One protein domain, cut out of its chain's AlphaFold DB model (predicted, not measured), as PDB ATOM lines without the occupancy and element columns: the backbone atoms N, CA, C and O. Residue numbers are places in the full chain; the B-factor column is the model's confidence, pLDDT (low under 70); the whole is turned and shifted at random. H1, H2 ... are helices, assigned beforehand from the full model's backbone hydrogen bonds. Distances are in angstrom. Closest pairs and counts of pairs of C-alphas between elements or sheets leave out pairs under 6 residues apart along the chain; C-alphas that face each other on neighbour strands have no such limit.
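Overview. This is residues 16 to 57 of the 219 residues of an uncharacterized protein of Rodentolepis nana (UniProt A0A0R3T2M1). One long helix, H1, makes most of the length of an open L; at its first end the stretch of residues 16 to 23 turns off as an arm, and at its other end a short link runs on to a small helical turn, H2. Nothing folds back over H1, and there is no compact core. The printed part has 42 residues with two named helices, H1 then H2 along the chain, and no named strand; the class is all helix. The whole is extended, with a radius of gyration of the C-alphas of 16.0 A, and its outline is flat, with spans of 46 by 23 by 10 A.

Along the chain. H1 is residues 24 to 45, 30.1 A from first to last C-alpha, from C-alpha 24 at (53.485, -7.502, 108.065) to C-alpha 45 at (70.331, -0.965, 83.995). H2 is residues 52 to 55, 5.3 A long, and ends with C-alpha 55 at (68.592, 8.639, 73.208). Residues 16 to 23, before H1, hold no named element.

Arrangement. H1 and H2 are apart, with no C-alpha of the one within 8 A of the other. Residues 16 to 37 stand free, of which 24 to 37 belong to H1. Residues 39 to 45 of H1 and residues 49 to 55, of which 52 to 55 belong to H2, stand free too. In H1, 17 of 18 O i to N i+4 pairs are within hydrogen-bond range; H2 is too short for such a pair, and its one O i to N i+3 pair is within range.

Size, cuts and confidence. The two C-alphas farthest apart are those of Tyr 22 and Asp 57, at 46.1 A. The printed part has no cut. The link from H1 to H2, 6 residues, is short. The mean pLDDT of the printed part is 77.5, and the model's confidence is low, under 70, at residues 40 to 53.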
ATOM      1  N   PRO A  16      51.805 -23.233  89.800       87.81
ATOM      2  CA  PRO A  16      52.166 -23.632  91.150       87.81
ATOM      3  C   PRO A  16      51.103 -23.122  92.126       87.81
ATOM      4  O   PRO A  16      50.681 -21.966  92.059       87.81
ATOM      5  N   LYS A  17      50.667 -23.978  93.054       86.19
ATOM      6  CA  LYS A  17      49.762 -23.566  94.130       86.19
ATOM      7  C   LYS A  17      50.548 -22.715  95.130       86.19
ATOM      8  O   LYS A  17      51.474 -23.208  95.767       86.19
ATOM      9  N   ILE A  18      50.190 -21.440  95.247       90.31
ATOM     10  CA  ILE A  18      50.882 -20.464  96.100       90.31
ATOM     11  C   ILE A  18      50.151 -20.359  97.444       90.31
ATOM     12  O   ILE A  18      48.928 -20.479  97.506       90.31
ATOM     13  N   ILE A  19      50.908 -20.148  98.523       88.38
ATOM     14  CA  ILE A  19      50.374 -19.899  99.866       88.38
ATOM     15  C   ILE A  19      50.525 -18.409 100.169       88.38
ATOM     16  O   ILE A  19      51.628 -17.866 100.090       88.38
ATOM     17  N   GLU A  20      49.429 -17.755 100.544       87.75
ATOM     18  CA  GLU A  20      49.438 -16.360 100.985       87.75
ATOM     19  C   GLU A  20      49.645 -16.286 102.502       87.75
ATOM     20  O   GLU A  20      48.863 -16.827 103.283       87.75
ATOM     21  N   ILE A  21      50.724 -15.625 102.932       89.00
ATOM     22  CA  ILE A  21      51.066 -15.446 104.350       89.00
ATOM     23  C   ILE A  21      50.822 -13.982 104.736       89.00
ATOM     24  O   ILE A  21      51.568 -13.092 104.326       89.00
ATOM     25  N   TYR A  22      49.814 -13.724 105.574       89.31
ATOM     26  CA  TYR A  22      49.410 -12.371 105.990       89.31
ATOM     27  C   TYR A  22      50.180 -11.861 107.222       89.31
ATOM     28  O   TYR A  22      49.603 -11.609 108.277       89.31
ATOM     29  N   ASN A  23      51.504 -11.707 107.110       94.38
ATOM     30  CA  ASN A  23      52.344 -11.176 108.193       94.38
ATOM     31  C   ASN A  23      53.115  -9.924 107.749       94.38
ATOM     32  O   ASN A  23      53.943  -9.984 106.838       94.38
ATOM     33  N   TYR A  24      52.894  -8.794 108.433       91.25
ATOM     34  CA  TYR A  24      53.485  -7.502 108.065       91.25
ATOM     35  C   TYR A  24      55.022  -7.487 108.136       91.25
ATOM     36  O   TYR A  24      55.658  -6.853 107.297       91.25
ATOM     37  N   LYS A  25      55.639  -8.224 109.075       92.81
ATOM     38  CA  LYS A  25      57.109  -8.294 109.205       92.81
ATOM     39  C   LYS A  25      57.743  -8.965 107.985       92.81
ATOM     40  O   LYS A  25      58.716  -8.463 107.430       92.81
ATOM     41  N   ILE A  26      57.149 -10.078 107.548       93.06
ATOM     42  CA  ILE A  26      57.600 -10.847 106.378       93.06
ATOM     43  C   ILE A  26      57.323 -10.057 105.093       93.06
ATOM     44  O   ILE A  26      58.182  -9.983 104.215       93.06
ATOM     45  N   GLY A  27      56.163  -9.399 105.008       92.12
ATOM     46  CA  GLY A  27      55.806  -8.540 103.879       92.12
ATOM     47  C   GLY A  27      56.783  -7.378 103.681       92.12
ATOM     48  O   GLY A  27      57.241  -7.154 102.560       92.12
ATOM     49  N   ILE A  28      57.160  -6.682 104.759       94.44
ATOM     50  CA  ILE A  28      58.153  -5.597 104.707       94.44
ATOM     51  C   ILE A  28      59.517  -6.134 104.257       94.44
ATOM     52  O   ILE A  28      60.118  -5.560 103.351       94.44
ATOM     53  N   ALA A  29      59.985  -7.258 104.811       94.00
ATOM     54  CA  ALA A  29      61.257  -7.865 104.413       94.00
ATOM     55  C   ALA A  29      61.287  -8.235 102.918       94.00
ATOM     56  O   ALA A  29      62.252  -7.927 102.217       94.00
ATOM     57  N   HIS A  30      60.204  -8.822 102.403       93.44
ATOM     58  CA  HIS A  30      60.084  -9.174 100.990       93.44
ATOM     59  C   HIS A  30      60.042  -7.933 100.083       93.44
ATOM     60  O   HIS A  30      60.716  -7.901  99.053       93.44
ATOM     61  N   ARG A  31      59.318  -6.873 100.472       92.81
ATOM     62  CA  ARG A  31      59.280  -5.609  99.715       92.81
ATOM     63  C   ARG A  31      60.622  -4.877  99.723       92.81
ATOM     64  O   ARG A  31      61.004  -4.328  98.691       92.81
ATOM     65  N   ILE A  32      61.364  -4.911 100.830       94.06
ATOM     66  CA  ILE A  32      62.730  -4.372 100.905       94.06
ATOM     67  C   ILE A  32      63.661  -5.165  99.985       94.06
ATOM     68  O   ILE A  32      64.370  -4.558  99.190       94.06
ATOM     69  N   LEU A  33      63.617  -6.501 100.015       91.12
ATOM     70  CA  LEU A  33      64.428  -7.349  99.135       91.12
ATOM     71  C   LEU A  33      64.127  -7.087  97.650       91.12
ATOM     72  O   LEU A  33      65.051  -6.882  96.867       91.12
ATOM     73  N   GLN A  34      62.846  -7.022  97.271       89.25
ATOM     74  CA  GLN A  34      62.426  -6.656  95.913       89.25
ATOM     75  C   GLN A  34      62.954  -5.272  95.518       89.25
ATOM     76  O   GLN A  34      63.476  -5.107  94.419       89.25
ATOM     77  N   THR A  35      62.882  -4.296  96.426       84.19
ATOM     78  CA  THR A  35      63.391  -2.936  96.192       84.19
ATOM     79  C   THR A  35      64.912  -2.928  96.031       84.19
ATOM     80  O   THR A  35      65.418  -2.270  95.131       84.19
ATOM     81  N   ILE A  36      65.657  -3.701  96.829       85.25
ATOM     82  CA  ILE A  36      67.118  -3.838  96.716       85.25
ATOM     83  C   ILE A  36      67.505  -4.491  95.391       85.25
ATOM     84  O   ILE A  36      68.431  -4.019  94.744       85.25
ATOM     85  N   ILE A  37      66.796  -5.534  94.956       83.25
ATOM     86  CA  ILE A  37      67.042  -6.196  93.667       83.25
ATOM     87  C   ILE A  37      66.738  -5.231  92.514       83.25
ATOM     88  O   ILE A  37      67.556  -5.089  91.606       83.25
ATOM     89  N   ILE A  38      65.617  -4.509  92.579       77.25
ATOM     90  CA  ILE A  38      65.247  -3.494  91.584       77.25
ATOM     91  C   ILE A  38      66.238  -2.328  91.591       77.25
ATOM     92  O   ILE A  38      66.556  -1.822  90.529       77.25
ATOM     93  N   ILE A  39      66.787  -1.906  92.728       71.50
ATOM     94  CA  ILE A  39      67.823  -0.865  92.766       71.50
ATOM     95  C   ILE A  39      69.174  -1.427  92.315       71.50
ATOM     96  O   ILE A  39      69.899  -0.750  91.611       71.50
ATOM     97  N   TYR A  40      69.553  -2.651  92.655       69.56
ATOM     98  CA  TYR A  40      70.837  -3.228  92.249       69.56
ATOM     99  C   TYR A  40      70.891  -3.474  90.735       69.56
ATOM    100  O   TYR A  40      71.803  -2.998  90.056       69.56
ATOM    101  N   PHE A  41      69.877  -4.155  90.192       62.50
ATOM    102  CA  PHE A  41      69.754  -4.380  88.754       62.50
ATOM    103  C   PHE A  41      69.297  -3.112  88.040       62.50
ATOM    104  O   PHE A  41      69.932  -2.692  87.083       62.50
ATOM    105  N   GLY A  42      68.259  -2.439  88.529       58.78
ATOM    106  CA  GLY A  42      67.733  -1.216  87.929       58.78
ATOM    107  C   GLY A  42      68.671  -0.020  88.042       58.78
ATOM    108  O   GLY A  42      68.779   0.703  87.079       58.78
ATOM    109  N   LYS A  43      69.466   0.211  89.089       59.47
ATOM    110  CA  LYS A  43      70.415   1.354  89.092       59.47
ATOM    111  C   LYS A  43      71.567   1.151  88.099       59.47
ATOM    112  O   LYS A  43      72.042   2.124  87.524       59.47
ATOM    113  N   LYS A  44      71.976  -0.101  87.849       54.12
ATOM    114  CA  LYS A  44      72.970  -0.460  86.820       54.12
ATOM    115  C   LYS A  44      72.366  -0.529  85.401       54.12
ATOM    116  O   LYS A  44      73.093  -0.330  84.439       54.12
ATOM    117  N   LEU A  45      71.053  -0.763  85.267       52.16
ATOM    118  CA  LEU A  45      70.331  -0.965  83.995       52.16
ATOM    119  C   LEU A  45      69.522   0.273  83.527       52.16
ATOM    120  O   LEU A  45      69.535   0.601  82.346       52.16
ATOM    121  N   TYR A  46      68.873   1.006  84.435       53.56
ATOM    122  CA  TYR A  46      68.003   2.182  84.211       53.56
ATOM    123  C   TYR A  46      68.780   3.428  83.773       53.56
ATOM    124  O   TYR A  46      68.271   4.236  83.006       53.56
ATOM    125  N   ILE A  47      70.032   3.570  84.219       52.38
ATOM    126  CA  ILE A  47      70.912   4.670  83.795       52.38
ATOM    127  C   ILE A  47      71.620   4.348  82.463       52.38
ATOM    128  O   ILE A  47      72.004   5.267  81.750       52.38
ATOM    129  N   ILE A  48      71.758   3.065  82.091       54.62
ATOM    130  CA  ILE A  48      72.682   2.634  81.024       54.62
ATOM    131  C   ILE A  48      71.989   1.967  79.818       54.62
ATOM    132  O   ILE A  48      72.575   1.956  78.744       54.62
ATOM    133  N   THR A  49      70.763   1.431  79.913       56.47
ATOM    134  CA  THR A  49      70.243   0.555  78.828       56.47
ATOM    135  C   THR A  49      68.911   0.945  78.193       56.47
ATOM    136  O   THR A  49      68.777   0.771  76.989       56.47
ATOM    137  N   SER A  50      67.937   1.509  78.914       53.41
ATOM    138  CA  SER A  50      66.633   1.837  78.302       53.41
ATOM    139  C   SER A  50      66.563   3.256  77.735       53.41
ATOM    140  O   SER A  50      66.027   3.446  76.649       53.41
ATOM    141  N   SER A  51      67.138   4.248  78.418       58.16
ATOM    142  CA  SER A  51      67.152   5.639  77.934       58.16
ATOM    143  C   SER A  51      68.462   6.021  77.242       58.16
ATOM    144  O   SER A  51      68.435   6.794  76.292       58.16
ATOM    145  N   TRP A  52      69.602   5.459  77.655       61.72
ATOM    146  CA  TRP A  52      70.894   5.717  77.005       61.72
ATOM    147  C   TRP A  52      70.931   5.140  75.585       61.72
ATOM    148  O   TRP A  52      71.128   5.883  74.639       61.72
ATOM    149  N   VAL A  53      70.619   3.858  75.388       68.19
ATOM    150  CA  VAL A  53      70.632   3.238  74.045       68.19
ATOM    151  C   VAL A  53      69.607   3.884  73.099       68.19
ATOM    152  O   VAL A  53      69.840   4.037  71.901       68.19
ATOM    153  N   VAL A  54      68.460   4.321  73.625       74.62
ATOM    154  CA  VAL A  54      67.425   4.968  72.807       74.62
ATOM    155  C   VAL A  54      67.786   6.418  72.477       74.62
ATOM    156  O   VAL A  54      67.595   6.825  71.339       74.62
ATOM    157  N   ILE A  55      68.318   7.204  73.419       76.81
ATOM    158  CA  ILE A  55      68.592   8.639  73.208       76.81
ATOM    159  C   ILE A  55      70.014   8.878  72.679       76.81
ATOM    160  O   ILE A  55      70.189   9.648  71.737       76.81
ATOM    161  N   TYR A  56      71.015   8.228  73.273       76.88
ATOM    162  CA  TYR A  56      72.435   8.390  72.952       76.88
ATOM    163  C   TYR A  56      72.821   7.610  71.694       76.88
ATOM    164  O   TYR A  56      73.273   8.215  70.723       76.88
ATOM    165  N   ASP A  57      72.549   6.300  71.660       79.00
ATOM    166  CA  ASP A  57      72.857   5.469  70.482       79.00
ATOM    167  C   ASP A  57      71.801   5.602  69.374       79.00
ATOM    168  O   ASP A  57      71.944   5.020  68.300       79.00
TER     169      ASP A  57